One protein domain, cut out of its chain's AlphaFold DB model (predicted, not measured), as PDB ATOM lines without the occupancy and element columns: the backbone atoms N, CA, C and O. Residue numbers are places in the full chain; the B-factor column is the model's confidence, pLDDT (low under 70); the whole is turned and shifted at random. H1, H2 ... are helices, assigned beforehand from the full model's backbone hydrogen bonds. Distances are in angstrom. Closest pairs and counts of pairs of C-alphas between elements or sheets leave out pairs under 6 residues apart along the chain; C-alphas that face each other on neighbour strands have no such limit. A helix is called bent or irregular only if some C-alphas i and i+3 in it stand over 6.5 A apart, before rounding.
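This is residues 293 to 406 of the 730 residues of the protein "Peptidase C14 caspase catalytic subunit p20" of Bradyrhizobium sp. (UniProt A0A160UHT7). One long helix, H2, is the backbone of an elongated body: H1 folds back beside its first part, H3 folds back at its other end with H4 side by side with H3, and the short H5 crosses H2 between these two groups. A long link without a named element, residues 365 to 386, runs from H4 back past H3 to H5, and the last stretch, residues 394 to 406, is a tail without a named element. The printed part has 114 residues with five named helices, H1 to H5 in order along the chain, and no named strand; the class is all helix. It is compact, with a radius of gyration of the C-alphas of 15.3 A, and the C-alphas span 46 by 27 by 24 A.

H1, residues 298 to 307, begins with C-alpha 298 at (-41.453, -20.325, -23.129) and is 14.3 A long. H2, residues 312 to 336, runs 37.4 A from C-alpha 312 at (-28.242, -14.380, -35.301) to C-alpha 336 at (-48.860, -39.887, -17.282); it is neither bent nor irregular, but only just: C-alphas 312 and 315 are 6.1 A apart. H3, residues 339 to 348, is 14.3 A long, and H4, residues 355 to 364, 14.4 A. H5, residues 387 to 393, is 10.7 A long and ends with C-alpha 393 at (-33.173, -31.941, -29.800); it too is neither bent nor irregular, but only just, with C-alphas 388 and 391 6.1 A apart.

H2 is the hub, touching H1, H3 and H5. H1 and H2 form a helical hairpin at a shallow tilt of 30 degrees, opposite ways; H2 touches H1 with residues 314 to 325 alone, and the closest C-alphas, those of Leu 305 and Ser 314, are 5.7 A apart. H5 touches H2 at residues 318 to 326 of H2 alone, closest at the C-alphas of Ala 322 and Glu 389, 5.5 A; at 72 degrees they are only just about perpendicular. H2 and H3 form a second hairpin, a shallow tilt of 12 degrees, opposite ways; H2 touches H3 with residues 329 to 334 alone, closest at the C-alphas of Thr 333 and Ala 341, 5.1 A. H3 and H4 form a third hairpin at a shallow tilt of 17 degrees, opposite ways, closest at the C-alphas of Tyr 342 and Ala 358, 5.3 A. The helix packing is mostly aligned, with 3 of 4 touching pairs at a shallow tilt. H2 and H4 are near each other, while H1 is apart from H3, H4 and H5, and H5 is apart from H3 and H4. Every O i to N i+4 pair is within hydrogen-bond range in H1, H3 and H4; in H2 19 of 21 are, and in H5 0 of 3, beside 3 of 4 O i to N i+3 pairs.

The two C-alphas farthest apart, those of Asp 311 and Thr 366, are 47.1 A apart. The printed part has no cut. The links H1 to H2 and H2 to H3 are tight, H3 to H4 is short, and H4 to H5, 22 residues, is long. The mean pLDDT of the printed part is 93.3, and no printed residue is under 70.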
ATOM      1  N   LEU A 293     -34.000 -14.006 -21.377       95.25
ATOM      2  CA  LEU A 293     -33.249 -14.764 -20.368       95.25
ATOM      3  C   LEU A 293     -33.667 -14.408 -18.935       95.25
ATOM      4  O   LEU A 293     -33.762 -15.287 -18.090       95.25
ATOM      5  N   THR A 294     -33.925 -13.135 -18.627       92.44
ATOM      6  CA  THR A 294     -34.367 -12.727 -17.283       92.44
ATOM      7  C   THR A 294     -35.701 -13.383 -16.926       92.44
ATOM      8  O   THR A 294     -35.828 -13.944 -15.846       92.44
ATOM      9  N   ARG A 295     -36.677 -13.355 -17.843       91.88
ATOM     10  CA  ARG A 295     -38.004 -13.962 -17.639       91.88
ATOM     11  C   ARG A 295     -37.956 -15.483 -17.637       91.88
ATOM     12  O   ARG A 295     -38.692 -16.101 -16.880       91.88
ATOM     13  N   ASP A 296     -37.132 -16.067 -18.504       94.06
ATOM     14  CA  ASP A 296     -36.930 -17.508 -18.649       94.06
ATOM     15  C   ASP A 296     -38.243 -18.307 -18.727       94.06
ATOM     16  O   ASP A 296     -38.457 -19.295 -18.021       94.06
ATOM     17  N   THR A 297     -39.146 -17.866 -19.607       93.44
ATOM     18  CA  THR A 297     -40.417 -18.539 -19.906       93.44
ATOM     19  C   THR A 297     -40.524 -18.859 -21.393       93.44
ATOM     20  O   THR A 297     -39.983 -18.144 -22.236       93.44
ATOM     21  N   LEU A 298     -41.245 -19.935 -21.731       93.88
ATOM     22  CA  LEU A 298     -41.453 -20.325 -23.129       93.88
ATOM     23  C   LEU A 298     -42.113 -19.194 -23.956       93.88
ATOM     24  O   LEU A 298     -41.557 -18.874 -25.004       93.88
ATOM     25  N   PRO A 299     -43.164 -18.491 -23.469       94.75
ATOM     26  CA  PRO A 299     -43.755 -17.370 -24.203       94.75
ATOM     27  C   PRO A 299     -42.798 -16.192 -24.422       94.75
ATOM     28  O   PRO A 299     -42.852 -15.563 -25.471       94.75
ATOM     29  N   ALA A 300     -41.896 -15.891 -23.476       95.25
ATOM     30  CA  ALA A 300     -40.903 -14.831 -23.667       95.25
ATOM     31  C   ALA A 300     -39.894 -15.195 -24.770       95.25
ATOM     32  O   ALA A 300     -39.550 -14.363 -25.607       95.25
ATOM     33  N   TYR A 301     -39.445 -16.448 -24.828       96.25
ATOM     34  CA  TYR A 301     -38.577 -16.893 -25.916       96.25
ATOM     35  C   TYR A 301     -39.317 -16.938 -27.271       96.25
ATOM     36  O   TYR A 301     -38.752 -16.540 -28.287       96.25
ATOM     37  N   GLU A 302     -40.591 -17.337 -27.299       95.38
ATOM     38  CA  GLU A 302     -41.433 -17.323 -28.508       95.38
ATOM     39  C   GLU A 302     -41.736 -15.896 -29.007       95.38
ATOM     40  O   GLU A 302     -41.696 -15.647 -30.214       95.38
ATOM     41  N   GLU A 303     -41.961 -14.929 -28.108       96.50
ATOM     42  CA  GLU A 303     -42.117 -13.509 -28.458       96.50
ATOM     43  C   GLU A 303     -40.817 -12.953 -29.070       96.50
ATOM     44  O   GLU A 303     -40.867 -12.250 -30.081       96.50
ATOM     45  N   PHE A 304     -39.646 -13.325 -28.531       97.31
ATOM     46  CA  PHE A 304     -38.347 -12.959 -29.112       97.31
ATOM     47  C   PHE A 304     -38.181 -13.502 -30.537       97.31
ATOM     48  O   PHE A 304     -37.864 -12.735 -31.447       97.31
ATOM     49  N   LEU A 305     -38.433 -14.799 -30.755       96.69
ATOM     50  CA  LEU A 305     -38.330 -15.428 -32.080       96.69
ATOM     51  C   LEU A 305     -39.304 -14.811 -33.093       96.69
ATOM     52  O   LEU A 305     -38.950 -14.626 -34.254       96.69
ATOM     53  N   THR A 306     -40.509 -14.450 -32.640       96.44
ATOM     54  CA  THR A 306     -41.521 -13.764 -33.460       96.44
ATOM     55  C   THR A 306     -41.096 -12.338 -33.825       96.44
ATOM     56  O   THR A 306     -41.363 -11.878 -34.934       96.44
ATOM     57  N   THR A 307     -40.424 -11.636 -32.908       97.81
ATOM     58  CA  THR A 307     -39.996 -10.239 -33.090       97.81
ATOM     59  C   THR A 307     -38.741 -10.125 -33.961       97.81
ATOM     60  O   THR A 307     -38.650  -9.217 -34.788       97.81
ATOM     61  N   TYR A 308     -37.781 -11.046 -33.816       96.94
ATOM     62  CA  TYR A 308     -36.466 -10.979 -34.473       96.94
ATOM     63  C   TYR A 308     -36.116 -12.234 -35.303       96.94
ATOM     64  O   TYR A 308     -35.004 -12.755 -35.182       96.94
ATOM     65  N   PRO A 309     -37.001 -12.754 -36.176       95.25
ATOM     66  CA  PRO A 309     -36.830 -14.074 -36.801       95.25
ATOM     67  C   PRO A 309     -35.554 -14.223 -37.651       95.25
ATOM     68  O   PRO A 309     -35.064 -15.336 -37.827       95.25
ATOM     69  N   GLY A 310     -35.000 -13.119 -38.168       94.38
ATOM     70  CA  GLY A 310     -33.763 -13.106 -38.959       94.38
ATOM     71  C   GLY A 310     -32.469 -12.829 -38.180       94.38
ATOM     72  O   GLY A 310     -31.400 -12.840 -38.788       94.38
ATOM     73  N   ASP A 311     -32.532 -12.547 -36.875       96.50
ATOM     74  CA  ASP A 311     -31.350 -12.171 -36.088       96.50
ATOM     75  C   ASP A 311     -30.473 -13.392 -35.719       96.50
ATOM     76  O   ASP A 311     -31.010 -14.457 -35.391       96.50
ATOM     77  N   PRO A 312     -29.126 -13.286 -35.713       94.56
ATOM     78  CA  PRO A 312     -28.242 -14.380 -35.301       94.56
ATOM     79  C   PRO A 312     -28.525 -14.958 -33.902       94.56
ATOM     80  O   PRO A 312     -28.305 -16.155 -33.689       94.56
ATOM     81  N   LEU A 313     -29.032 -14.156 -32.955       95.31
ATOM     82  CA  LEU A 313     -29.409 -14.613 -31.613       95.31
ATOM     83  C   LEU A 313     -30.670 -15.484 -31.614       95.31
ATOM     84  O   LEU A 313     -30.833 -16.301 -30.708       95.31
ATOM     85  N   SER A 314     -31.526 -15.402 -32.635       95.62
ATOM     86  CA  SER A 314     -32.738 -16.226 -32.715       95.62
ATOM     87  C   SER A 314     -32.420 -17.716 -32.825       95.62
ATOM     88  O   SER A 314     -33.120 -18.522 -32.226       95.62
ATOM     89  N   LYS A 315     -31.290 -18.111 -33.428       95.00
ATOM     90  CA  LYS A 315     -30.808 -19.507 -33.348       95.00
ATOM     91  C   LYS A 315     -30.518 -19.941 -31.905       95.00
ATOM     92  O   LYS A 315     -30.864 -21.051 -31.507       95.00
ATOM     93  N   ARG A 316     -29.905 -19.054 -31.109       94.75
ATOM     94  CA  ARG A 316     -29.570 -19.300 -29.697       94.75
ATOM     95  C   ARG A 316     -30.818 -19.331 -28.809       94.75
ATOM     96  O   ARG A 316     -30.863 -20.097 -27.855       94.75
ATOM     97  N   VAL A 317     -31.844 -18.540 -29.122       96.44
ATOM     98  CA  VAL A 317     -33.141 -18.614 -28.431       96.44
ATOM     99  C   VAL A 317     -33.918 -19.869 -28.848       96.44
ATOM    100  O   VAL A 317     -34.485 -20.543 -27.993       96.44
ATOM    101  N   MET A 318     -33.871 -20.257 -30.125       95.94
ATOM    102  CA  MET A 318     -34.553 -21.444 -30.650       95.94
ATOM    103  C   MET A 318     -34.062 -22.747 -30.009       95.94
ATOM    104  O   MET A 318     -34.883 -23.600 -29.691       95.94
ATOM    105  N   VAL A 319     -32.763 -22.890 -29.719       95.44
ATOM    106  CA  VAL A 319     -32.255 -24.064 -28.982       95.44
ATOM    107  C   VAL A 319     -32.704 -24.100 -27.510       95.44
ATOM    108  O   VAL A 319     -32.922 -25.179 -26.960       95.44
ATOM    109  N   ILE A 320     -32.916 -22.938 -26.876       95.88
ATOM    110  CA  ILE A 320     -33.469 -22.846 -25.513       95.88
ATOM    111  C   ILE A 320     -34.959 -23.229 -25.522       95.88
ATOM    112  O   ILE A 320     -35.402 -23.985 -24.654       95.88
ATOM    113  N   VAL A 321     -35.716 -22.767 -26.528       96.69
ATOM    114  CA  VAL A 321     -37.102 -23.200 -26.786       96.69
ATOM    115  C   VAL A 321     -37.155 -24.711 -26.995       96.69
ATOM    116  O   VAL A 321     -37.944 -25.367 -26.320       96.69
ATOM    117  N   ALA A 322     -36.272 -25.265 -27.833       95.88
ATOM    118  CA  ALA A 322     -36.183 -26.696 -28.118       95.88
ATOM    119  C   ALA A 322     -36.018 -27.533 -26.845       95.88
ATOM    120  O   ALA A 322     -36.860 -28.380 -26.542       95.88
ATOM    121  N   ALA A 323     -34.975 -27.245 -26.059       95.12
ATOM    122  CA  ALA A 323     -34.694 -27.946 -24.809       95.12
ATOM    123  C   ALA A 323     -35.870 -27.855 -23.821       95.12
ATOM    124  O   ALA A 323     -36.315 -28.857 -23.263       95.12
ATOM    125  N   ARG A 324     -36.427 -26.651 -23.633       94.75
ATOM    126  CA  ARG A 324     -37.523 -26.412 -22.686       94.75
ATOM    127  C   ARG A 324     -38.822 -27.100 -23.111       94.75
ATOM    128  O   ARG A 324     -39.508 -27.679 -22.272       94.75
ATOM    129  N   ARG A 325     -39.177 -27.031 -24.395       95.88
ATOM    130  CA  ARG A 325     -40.406 -27.610 -24.952       95.88
ATOM    131  C   ARG A 325     -40.352 -29.141 -24.947       95.88
ATOM    132  O   ARG A 325     -41.344 -29.784 -24.594       95.88
ATOM    133  N   GLU A 326     -39.191 -29.714 -25.254       95.50
ATOM    134  CA  GLU A 326     -38.912 -31.144 -25.109       95.50
ATOM    135  C   GLU A 326     -39.045 -31.577 -23.637       95.50
ATOM    136  O   GLU A 326     -39.890 -32.418 -23.333       95.50
ATOM    137  N   ALA A 327     -38.354 -30.914 -22.703       94.69
ATOM    138  CA  ALA A 327     -38.393 -31.259 -21.280       94.69
ATOM    139  C   ALA A 327     -39.801 -31.153 -20.652       94.69
ATOM    140  O   ALA A 327     -40.172 -31.975 -19.809       94.69
ATOM    141  N   ILE A 328     -40.626 -30.181 -21.071       94.69
ATOM    142  CA  ILE A 328     -42.041 -30.087 -20.660       94.69
ATOM    143  C   ILE A 328     -42.849 -31.273 -21.212       94.69
ATOM    144  O   ILE A 328     -43.613 -31.892 -20.463       94.69
ATOM    145  N   THR A 329     -42.653 -31.623 -22.488       96.00
ATOM    146  CA  THR A 329     -43.300 -32.782 -23.130       96.00
ATOM    147  C   THR A 329     -42.932 -34.076 -22.401       96.00
ATOM    148  O   THR A 329     -43.810 -34.866 -22.041       96.00
ATOM    149  N   TRP A 330     -41.641 -34.290 -22.129       95.75
ATOM    150  CA  TRP A 330     -41.152 -35.461 -21.408       95.75
ATOM    151  C   TRP A 330     -41.706 -35.539 -19.983       95.75
ATOM    152  O   TRP A 330     -42.231 -36.580 -19.590       95.75
ATOM    153  N   ARG A 331     -41.703 -34.429 -19.230       94.75
ATOM    154  CA  ARG A 331     -42.289 -34.385 -17.880       94.75
ATOM    155  C   ARG A 331     -43.770 -34.765 -17.887       94.75
ATOM    156  O   ARG A 331     -44.200 -35.516 -17.013       94.75
ATOM    157  N   ARG A 332     -44.554 -34.290 -18.866       95.81
ATOM    158  CA  ARG A 332     -45.970 -34.677 -19.013       95.81
ATOM    159  C   ARG A 332     -46.116 -36.159 -19.362       95.81
ATOM    160  O   ARG A 332     -46.959 -36.837 -18.782       95.81
ATOM    161  N   THR A 333     -45.260 -36.662 -20.250       96.38
ATOM    162  CA  THR A 333     -45.218 -38.073 -20.666       96.38
ATOM    163  C   THR A 333     -44.952 -38.991 -19.476       96.38
ATOM    164  O   THR A 333     -45.760 -39.864 -19.172       96.38
ATOM    165  N   TYR A 334     -43.863 -38.741 -18.746       93.50
ATOM    166  CA  TYR A 334     -43.473 -39.525 -17.581       93.50
ATOM    167  C   TYR A 334     -44.492 -39.451 -16.436       93.50
ATOM    168  O   TYR A 334     -44.784 -40.479 -15.837       93.50
ATOM    169  N   ARG A 335     -45.084 -38.277 -16.159       94.12
ATOM    170  CA  ARG A 335     -46.151 -38.143 -15.146       94.12
ATOM    171  C   ARG A 335     -47.444 -38.883 -15.512       94.12
ATOM    172  O   ARG A 335     -48.229 -39.166 -14.616       94.12
ATOM    173  N   THR A 336     -47.680 -39.145 -16.799       95.94
ATOM    174  CA  THR A 336     -48.860 -39.887 -17.282       95.94
ATOM    175  C   THR A 336     -48.623 -41.402 -17.233       95.94
ATOM    176  O   THR A 336     -49.534 -42.141 -16.891       95.94
ATOM    177  N   ASP A 337     -47.394 -41.847 -17.524       95.31
ATOM    178  CA  ASP A 337     -46.902 -43.230 -17.367       95.31
ATOM    179  C   ASP A 337     -47.737 -44.338 -18.046       95.31
ATOM    180  O   ASP A 337     -47.839 -45.456 -17.539       95.31
ATOM    181  N   THR A 338     -48.326 -44.054 -19.213       95.94
ATOM    182  CA  THR A 338     -49.039 -45.058 -20.028       95.94
ATOM    183  C   THR A 338     -48.344 -45.310 -21.371       95.94
ATOM    184  O   THR A 338     -47.576 -44.458 -21.839       95.94
ATOM    185  N   PRO A 339     -48.610 -46.448 -22.045       96.75
ATOM    186  CA  PRO A 339     -48.078 -46.714 -23.380       96.75
ATOM    187  C   PRO A 339     -48.404 -45.609 -24.392       96.75
ATOM    188  O   PRO A 339     -47.534 -45.192 -25.155       96.75
ATOM    189  N   GLU A 340     -49.618 -45.058 -24.336       96.94
ATOM    190  CA  GLU A 340     -50.075 -43.960 -25.192       96.94
ATOM    191  C   GLU A 340     -49.220 -42.709 -24.990       96.94
ATOM    192  O   GLU A 340     -48.829 -42.066 -25.965       96.94
ATOM    193  N   ALA A 341     -48.868 -42.377 -23.745       97.06
ATOM    194  CA  ALA A 341     -47.989 -41.253 -23.450       97.06
ATOM    195  C   ALA A 341     -46.601 -41.447 -24.089       97.06
ATOM    196  O   ALA A 341     -46.084 -40.543 -24.751       97.06
ATOM    197  N   TYR A 342     -46.011 -42.637 -23.953       97.00
ATOM    198  CA  TYR A 342     -44.682 -42.926 -24.495       97.00
ATOM    199  C   TYR A 342     -44.658 -43.020 -26.026       97.00
ATOM    200  O   TYR A 342     -43.737 -42.484 -26.645       97.00
ATOM    201  N   TRP A 343     -45.677 -43.607 -26.662       97.62
ATOM    202  CA  TRP A 343     -45.828 -43.561 -28.121       97.62
ATOM    203  C   TRP A 343     -46.076 -42.129 -28.629       97.62
ATOM    204  O   TRP A 343     -45.552 -41.764 -29.682       97.62
ATOM    205  N   SER A 344     -46.798 -41.287 -27.876       96.88
ATOM    206  CA  SER A 344     -47.009 -39.865 -28.217       96.88
ATOM    207  C   SER A 344     -45.695 -39.093 -28.217       96.88
ATOM    208  O   SER A 344     -45.392 -38.378 -29.173       96.88
ATOM    209  N   TYR A 345     -44.874 -39.300 -27.185       96.06
ATOM    210  CA  TYR A 345     -43.539 -38.723 -27.113       96.06
ATOM    211  C   TYR A 345     -42.656 -39.218 -28.266       96.06
ATOM    212  O   TYR A 345     -42.057 -38.408 -28.968       96.06
ATOM    213  N   LEU A 346     -42.616 -40.530 -28.527       95.44
ATOM    214  CA  LEU A 346     -41.805 -41.110 -29.605       95.44
ATOM    215  C   LEU A 346     -42.240 -40.651 -31.004       95.44
ATOM    216  O   LEU A 346     -41.399 -40.534 -31.890       95.44
ATOM    217  N   ARG A 347     -43.525 -40.346 -31.207       94.38
ATOM    218  CA  ARG A 347     -44.036 -39.766 -32.458       94.38
ATOM    219  C   ARG A 347     -43.593 -38.313 -32.663       94.38
ATOM    220  O   ARG A 347     -43.462 -37.881 -33.805       94.38
ATOM    221  N   ARG A 348     -43.352 -37.576 -31.576       94.12
ATOM    222  CA  ARG A 348     -42.901 -36.175 -31.574       94.12
ATOM    223  C   ARG A 348     -41.371 -36.038 -31.585       94.12
ATOM    224  O   ARG A 348     -40.848 -35.144 -32.239       94.12
ATOM    225  N   TYR A 349     -40.669 -36.940 -30.901       94.12
ATOM    226  CA  TYR A 349     -39.218 -36.931 -30.696       94.12
ATOM    227  C   TYR A 349     -38.609 -38.345 -30.881       94.12
ATOM    228  O   TYR A 349     -38.068 -38.923 -29.933       94.12
ATOM    229  N   PRO A 350     -38.655 -38.943 -32.092       92.19
ATOM    230  CA  PRO A 350     -38.278 -40.349 -32.327       92.19
ATOM    231  C   PRO A 350     -36.802 -40.678 -32.042       92.19
ATOM    232  O   PRO A 350     -36.478 -41.824 -31.701       92.19
ATOM    233  N   ARG A 351     -35.913 -39.683 -32.160       91.00
ATOM    234  CA  ARG A 351     -34.488 -39.736 -31.781       91.00
ATOM    235  C   ARG A 351     -34.117 -38.635 -30.769       91.00
ATOM    236  O   ARG A 351     -32.955 -38.257 -30.683       91.00
ATOM    237  N   GLY A 352     -35.104 -38.116 -30.031       91.44
ATOM    238  CA  GLY A 352     -34.882 -37.070 -29.028       91.44
ATOM    239  C   GLY A 352     -34.214 -37.558 -27.738       91.44
ATOM    240  O   GLY A 352     -34.004 -38.767 -27.590       91.44
ATOM    241  N   PRO A 353     -33.947 -36.666 -26.764       90.62
ATOM    242  CA  PRO A 353     -33.081 -36.959 -25.620       90.62
ATOM    243  C   PRO A 353     -33.604 -38.130 -24.782       90.62
ATOM    244  O   PRO A 353     -32.868 -39.067 -24.487       90.62
ATOM    245  N   HIS A 354     -34.912 -38.147 -24.512       93.44
ATOM    246  CA  HIS A 354     -35.581 -39.198 -23.739       93.44
ATOM    247  C   HIS A 354     -36.161 -40.336 -24.604       93.44
ATOM    248  O   HIS A 354     -36.951 -41.151 -24.130       93.44
ATOM    249  N   ALA A 355     -35.805 -40.439 -25.893       92.69
ATOM    250  CA  ALA A 355     -36.384 -41.454 -26.784       92.69
ATOM    251  C   ALA A 355     -35.956 -42.889 -26.432       92.69
ATOM    252  O   ALA A 355     -36.660 -43.853 -26.745       92.69
ATOM    253  N   ALA A 356     -34.807 -43.051 -25.782       90.12
ATOM    254  CA  ALA A 356     -34.381 -44.326 -25.222       90.12
ATOM    255  C   ALA A 356     -35.129 -44.645 -23.912       90.12
ATOM    256  O   ALA A 356     -35.627 -45.761 -23.762       90.12
ATOM    257  N   ASP A 357     -35.313 -43.655 -23.030       90.88
ATOM    258  CA  ASP A 357     -36.103 -43.785 -21.798       90.88
ATOM    259  C   ASP A 357     -37.572 -44.150 -22.085       90.88
ATOM    260  O   ASP A 357     -38.123 -45.040 -21.435       90.88
ATOM    261  N   ALA A 358     -38.192 -43.537 -23.100       93.94
ATOM    262  CA  ALA A 358     -39.555 -43.850 -23.537       93.94
ATOM    263  C   ALA A 358     -39.704 -45.316 -23.985       93.94
ATOM    264  O   ALA A 358     -40.631 -46.008 -23.566       93.94
ATOM    265  N   ARG A 359     -38.755 -45.821 -24.790       92.69
ATOM    266  CA  ARG A 359     -38.724 -47.234 -25.217       92.69
ATOM    267  C   ARG A 359     -38.493 -48.180 -24.037       92.69
ATOM    268  O   ARG A 359     -39.139 -49.223 -23.969       92.69
ATOM    269  N   ARG A 360     -37.622 -47.812 -23.087       89.69
ATOM    270  CA  ARG A 360     -37.398 -48.587 -21.855       89.69
ATOM    271  C   ARG A 360     -38.683 -48.680 -21.025       89.69
ATOM    272  O   ARG A 360     -39.019 -49.758 -20.546       89.69
ATOM    273  N   ARG A 361     -39.436 -47.581 -20.888       92.62
ATOM    274  CA  ARG A 361     -40.707 -47.569 -20.145       92.62
ATOM    275  C   ARG A 361     -41.809 -48.366 -20.842       92.62
ATOM    276  O   ARG A 361     -42.481 -49.127 -20.158       92.62
ATOM    277  N   LEU A 362     -41.920 -48.307 -22.173       94.75
ATOM    278  CA  LEU A 362     -42.806 -49.203 -22.937       94.75
ATOM    279  C   LEU A 362     -42.496 -50.685 -22.669       94.75
ATOM    280  O   LEU A 362     -43.412 -51.452 -22.385       94.75
ATOM    281  N   ALA A 363     -41.217 -51.073 -22.677       92.88
ATOM    282  CA  ALA A 363     -40.809 -52.445 -22.370       92.88
ATOM    283  C   ALA A 363     -41.155 -52.859 -20.924       92.88
ATOM    284  O   ALA A 363     -41.660 -53.958 -20.712       92.88
ATOM    285  N   ILE A 364     -40.955 -51.973 -19.939       91.69
ATOM    286  CA  ILE A 364     -41.350 -52.201 -18.533       91.69
ATOM    287  C   ILE A 364     -42.872 -52.364 -18.397       91.69
ATOM    288  O   ILE A 364     -43.337 -53.229 -17.660       91.69
ATOM    289  N   LEU A 365     -43.653 -51.574 -19.138       94.75
ATOM    290  CA  LEU A 365     -45.115 -51.675 -19.194       94.75
ATOM    291  C   LEU A 365     -45.610 -52.870 -20.035       94.75
ATOM    292  O   LEU A 365     -46.816 -53.052 -20.179       94.75
ATOM    293  N   THR A 366     -44.708 -53.699 -20.582       95.50
ATOM    294  CA  THR A 366     -45.029 -54.830 -21.479       95.50
ATOM    295  C   THR A 366     -45.841 -54.394 -22.715       95.50
ATOM    296  O   THR A 366     -46.623 -55.155 -23.283       95.50
ATOM    297  N   ALA A 367     -45.661 -53.144 -23.149       94.44
ATOM    298  CA  ALA A 367     -46.324 -52.589 -24.320       94.44
ATOM    299  C   ALA A 367     -45.605 -52.995 -25.623       94.44
ATOM    300  O   ALA A 367     -44.375 -53.116 -25.636       94.44
ATOM    301  N   PRO A 368     -46.332 -53.151 -26.747       92.62
ATOM    302  CA  PRO A 368     -45.716 -53.315 -28.061       92.62
ATOM    303  C   PRO A 368     -44.733 -52.172 -28.407       92.62
ATOM    304  O   PRO A 368     -44.993 -51.015 -28.064       92.62
ATOM    305  N   PRO A 369     -43.621 -52.445 -29.121       86.50
ATOM    306  CA  PRO A 369     -42.676 -51.399 -29.526       86.50
ATOM    307  C   PRO A 369     -43.299 -50.321 -30.424       86.50
ATOM    308  O   PRO A 369     -42.913 -49.155 -30.343       86.50
ATOM    309  N   GLU A 370     -44.270 -50.708 -31.254       90.56
ATOM    310  CA  GLU A 370     -45.017 -49.824 -32.150       90.56
ATOM    311  C   GLU A 370     -46.467 -49.652 -31.665       90.56
ATOM    312  O   GLU A 370     -47.058 -50.613 -31.163       90.56
ATOM    313  N   PRO A 371     -47.064 -48.454 -31.807       94.31
ATOM    314  CA  PRO A 371     -48.442 -48.212 -31.398       94.31
ATOM    315  C   PRO A 371     -49.455 -48.990 -32.260       94.31
ATOM    316  O   PRO A 371     -49.266 -49.104 -33.474       94.31
ATOM    317  N   PRO A 372     -50.577 -49.459 -31.683       93.19
ATOM    318  CA  PRO A 372     -51.670 -50.044 -32.457       93.19
ATOM    319  C   PRO A 372     -52.337 -48.989 -33.365       93.19
ATOM    320  O   PRO A 372     -52.326 -47.805 -33.033       93.19
ATOM    321  N   PRO A 373     -53.014 -49.377 -34.466       91.94
ATOM    322  CA  PRO A 373     -53.678 -48.423 -35.368       91.94
ATOM    323  C   PRO A 373     -54.756 -47.540 -34.713       91.94
ATOM    324  O   PRO A 373     -55.083 -46.480 -35.240       91.94
ATOM    325  N   SER A 374     -55.307 -47.963 -33.572       91.12
ATOM    326  CA  SER A 374     -56.280 -47.217 -32.761       91.12
ATOM    327  C   SER A 374     -55.656 -46.172 -31.824       91.12
ATOM    328  O   SER A 374     -56.383 -45.497 -31.098       91.12
ATOM    329  N   PHE A 375     -54.327 -46.047 -31.798       94.06
ATOM    330  CA  PHE A 375     -53.605 -45.132 -30.918       94.06
ATOM    331  C   PHE A 375     -53.927 -43.655 -31.213       94.06
ATOM    332  O   PHE A 375     -53.587 -43.116 -32.270       94.06
ATOM    333  N   ALA A 376     -54.519 -42.982 -30.225       92.38
ATOM    334  CA  ALA A 376     -54.638 -41.530 -30.171       92.38
ATOM    335  C   ALA A 376     -53.492 -40.943 -29.335       92.38
ATOM    336  O   ALA A 376     -53.171 -41.468 -28.267       92.38
ATOM    337  N   MET A 377     -52.881 -39.849 -29.805       93.50
ATOM    338  CA  MET A 377     -51.869 -39.147 -29.013       93.50
ATOM    339  C   MET A 377     -52.506 -38.478 -27.794       93.50
ATOM    340  O   MET A 377     -53.625 -37.976 -27.889       93.50
ATOM    341  N   ILE A 378     -51.772 -38.422 -26.682       94.81
ATOM    342  CA  ILE A 378     -52.158 -37.590 -25.540       94.81
ATOM    343  C   ILE A 378     -51.967 -36.107 -25.872       94.81
ATOM    344  O   ILE A 378     -51.043 -35.734 -26.603       94.81
ATOM    345  N   ASP A 379     -52.807 -35.259 -25.286       92.94
ATOM    346  CA  ASP A 379     -52.625 -33.814 -25.356       92.94
ATOM    347  C   ASP A 379     -51.440 -33.367 -24.489       92.94
ATOM    348  O   ASP A 379     -51.249 -33.818 -23.354       92.94
ATOM    349  N   TYR A 380     -50.657 -32.437 -25.031       93.69
ATOM    350  CA  TYR A 380     -49.553 -31.784 -24.338       93.69
ATOM    351  C   TYR A 380     -49.866 -30.309 -24.120       93.69
ATOM    352  O   TYR A 380     -50.364 -29.633 -25.017       93.69
ATOM    353  N   ASP A 381     -49.439 -29.779 -22.976       88.38
ATOM    354  CA  ASP A 381     -49.577 -28.360 -22.619       88.38
ATOM    355  C   ASP A 381     -48.654 -27.431 -23.458       88.38
ATOM    356  O   ASP A 381     -48.524 -26.243 -23.171       88.38
ATOM    357  N   VAL A 382     -47.978 -27.973 -24.484       92.69
ATOM    358  CA  VAL A 382     -47.070 -27.276 -25.408       92.69
ATOM    359  C   VAL A 382     -47.270 -27.753 -26.849       92.69
ATOM    360  O   VAL A 382     -47.277 -28.958 -27.128       92.69
ATOM    361  N   LEU A 383     -47.359 -26.803 -27.785       90.75
ATOM    362  CA  LEU A 383     -47.499 -27.067 -29.224       90.75
ATOM    363  C   LEU A 383     -46.368 -27.971 -29.758       90.75
ATOM    364  O   LEU A 383     -45.266 -27.933 -29.201       90.75
ATOM    365  N   PRO A 384     -46.601 -28.780 -30.814       89.69
ATOM    366  CA  PRO A 384     -45.553 -29.558 -31.481       89.69
ATOM    367  C   PRO A 384     -44.352 -28.697 -31.919       89.69
ATOM    368  O   PRO A 384     -44.544 -27.529 -32.263       89.69
ATOM    369  N   PRO A 385     -43.124 -29.249 -31.927       90.00
ATOM    370  CA  PRO A 385     -41.941 -28.516 -32.361       90.00
ATOM    371  C   PRO A 385     -42.020 -28.257 -33.876       90.00
ATOM    372  O   PRO A 385     -42.364 -29.178 -34.626       90.00
ATOM    373  N   PRO A 386     -41.700 -27.050 -34.367       90.69
ATOM    374  CA  PRO A 386     -41.539 -26.829 -35.794       90.69
ATOM    375  C   PRO A 386     -40.231 -27.488 -36.287       90.69
ATOM    376  O   PRO A 386     -39.330 -27.746 -35.480       90.69
ATOM    377  N   PRO A 387     -40.090 -27.788 -37.592       89.81
ATOM    378  CA  PRO A 387     -38.946 -28.539 -38.121       89.81
ATOM    379  C   PRO A 387     -37.571 -27.944 -37.777       89.81
ATOM    380  O   PRO A 387     -36.627 -28.685 -37.509       89.81
ATOM    381  N   GLU A 388     -37.465 -26.616 -37.742       89.56
ATOM    382  CA  GLU A 388     -36.259 -25.867 -37.380       89.56
ATOM    383  C   GLU A 388     -35.835 -26.034 -35.909       89.56
ATOM    384  O   GLU A 388     -34.649 -25.931 -35.600       89.56
ATOM    385  N   GLU A 389     -36.768 -26.356 -35.008       90.94
ATOM    386  CA  GLU A 389     -36.483 -26.658 -33.602       90.94
ATOM    387  C   GLU A 389     -35.946 -28.087 -33.432       90.94
ATOM    388  O   GLU A 389     -35.027 -28.331 -32.644       90.94
ATOM    389  N   VAL A 390     -36.502 -29.040 -34.190       89.38
ATOM    390  CA  VAL A 390     -36.214 -30.475 -34.044       89.38
ATOM    391  C   VAL A 390     -34.717 -30.766 -34.184       89.38
ATOM    392  O   VAL A 390     -34.187 -31.547 -33.401       89.38
ATOM    393  N   VAL A 391     -34.006 -30.081 -35.086       90.12
ATOM    394  CA  VAL A 391     -32.559 -30.263 -35.352       90.12
ATOM    395  C   VAL A 391     -31.677 -30.149 -34.092       90.12
ATOM    396  O   VAL A 391     -30.617 -30.783 -34.005       90.12
ATOM    397  N   TYR A 392     -32.107 -29.366 -33.099       91.00
ATOM    398  CA  TYR A 392     -31.383 -29.205 -31.839       91.00
ATOM    399  C   TYR A 392     -31.577 -30.379 -30.881       91.00
ATOM    400  O   TYR A 392     -30.611 -30.817 -30.263       91.00
ATOM    401  N   VAL A 393     -32.805 -30.888 -30.762       90.62
ATOM    402  CA  VAL A 393     -33.173 -31.941 -29.800       90.62
ATOM    403  C   VAL A 393     -33.182 -33.344 -30.399       90.62
ATOM    404  O   VAL A 393     -33.287 -34.303 -29.657       90.62
ATOM    405  N   ASP A 394     -33.005 -33.503 -31.707       88.88
ATOM    406  CA  ASP A 394     -32.903 -34.780 -32.439       88.88
ATOM    407  C   ASP A 394     -31.557 -35.520 -32.204       88.88
ATOM    408  O   ASP A 394     -30.952 -36.092 -33.115       88.88
ATOM    409  N   ARG A 395     -31.071 -35.465 -30.955       87.38
ATOM    410  CA  ARG A 395     -29.806 -35.999 -30.432       87.38
ATOM    411  C   ARG A 395     -29.959 -36.373 -28.940       87.38
ATOM    412  O   ARG A 395     -30.764 -35.756 -28.246       87.38
ATOM    413  N   PRO A 396     -29.173 -37.330 -28.406       82.00
ATOM    414  CA  PRO A 396     -29.279 -37.766 -27.005       82.00
ATOM    415  C   PRO A 396     -28.719 -36.765 -25.976       82.00
ATOM    416  O   PRO A 396     -29.088 -36.811 -24.802       82.00
ATOM    417  N   VAL A 397     -27.810 -35.877 -26.397       87.88
ATOM    418  CA  VAL A 397     -27.102 -34.920 -25.530       87.88
ATOM    419  C   VAL A 397     -27.125 -33.540 -26.174       87.88
ATOM    420  O   VAL A 397     -26.765 -33.412 -27.344       87.88
ATOM    421  N   LEU A 398     -27.509 -32.509 -25.417       90.81
ATOM    422  CA  LEU A 398     -27.569 -31.129 -25.896       90.81
ATOM    423  C   LEU A 398     -26.614 -30.217 -25.113       90.81
ATOM    424  O   LEU A 398     -26.790 -29.992 -23.914       90.81
ATOM    425  N   TYR A 399     -25.637 -29.656 -25.829       91.31
ATOM    426  CA  TYR A 399     -24.734 -28.605 -25.356       91.31
ATOM    427  C   TYR A 399     -25.048 -27.298 -26.095       91.31
ATOM    428  O   TYR A 399     -25.100 -27.282 -27.323       91.31
ATOM    429  N   PHE A 400     -25.192 -26.172 -25.392       93.50
ATOM    430  CA  PHE A 400     -25.377 -24.866 -26.056       93.50
ATOM    431  C   PHE A 400     -24.075 -24.283 -26.642       93.50
ATOM    432  O   PHE A 400     -24.107 -23.255 -27.322       93.50
ATOM    433  N   SER A 401     -22.937 -24.939 -26.404       89.62
ATOM    434  CA  SER A 401     -21.635 -24.664 -27.029       89.62
ATOM    435  C   SER A 401     -21.277 -25.600 -28.183       89.62
ATOM    436  O   SER A 401     -20.137 -25.554 -28.637       89.62
ATOM    437  N   ASP A 402     -22.191 -26.471 -28.621       89.12
ATOM    438  CA  ASP A 402     -21.939 -27.393 -29.733       89.12
ATOM    439  C   ASP A 402     -21.546 -26.595 -31.004       89.12
ATOM    440  O   ASP A 402     -22.342 -25.766 -31.473       89.12
ATOM    441  N   PRO A 403     -20.321 -26.780 -31.544       87.94
ATOM    442  CA  PRO A 403     -19.836 -26.017 -32.692       87.94
ATOM    443  C   PRO A 403     -20.714 -26.159 -33.938       87.94
ATOM    444  O   PRO A 403     -20.798 -25.205 -34.716       87.94
ATOM    445  N   ASP A 404     -21.410 -27.291 -34.098       88.00
ATOM    446  CA  ASP A 404     -22.278 -27.573 -35.249       88.00
ATOM    447  C   ASP A 404     -23.427 -26.560 -35.380       88.00
ATOM    448  O   ASP A 404     -23.942 -26.325 -36.475       88.00
ATOM    449  N   PHE A 405     -23.832 -25.918 -34.279       88.50
ATOM    450  CA  PHE A 405     -24.891 -24.911 -34.298       88.50
ATOM    451  C   PHE A 405     -24.424 -23.519 -34.748       88.50
ATOM    452  O   PHE A 405     -25.256 -22.696 -35.145       88.50
ATOM    453  N   GLY A 406     -23.117 -23.234 -34.685       86.69
ATOM    454  CA  GLY A 406     -22.528 -21.971 -35.148       86.69
ATOM    455  C   GLY A 406     -23.151 -20.709 -34.532       86.69
ATOM    456  O   GLY A 406     -23.339 -19.713 -35.234       86.69
TER     457      GLY A 406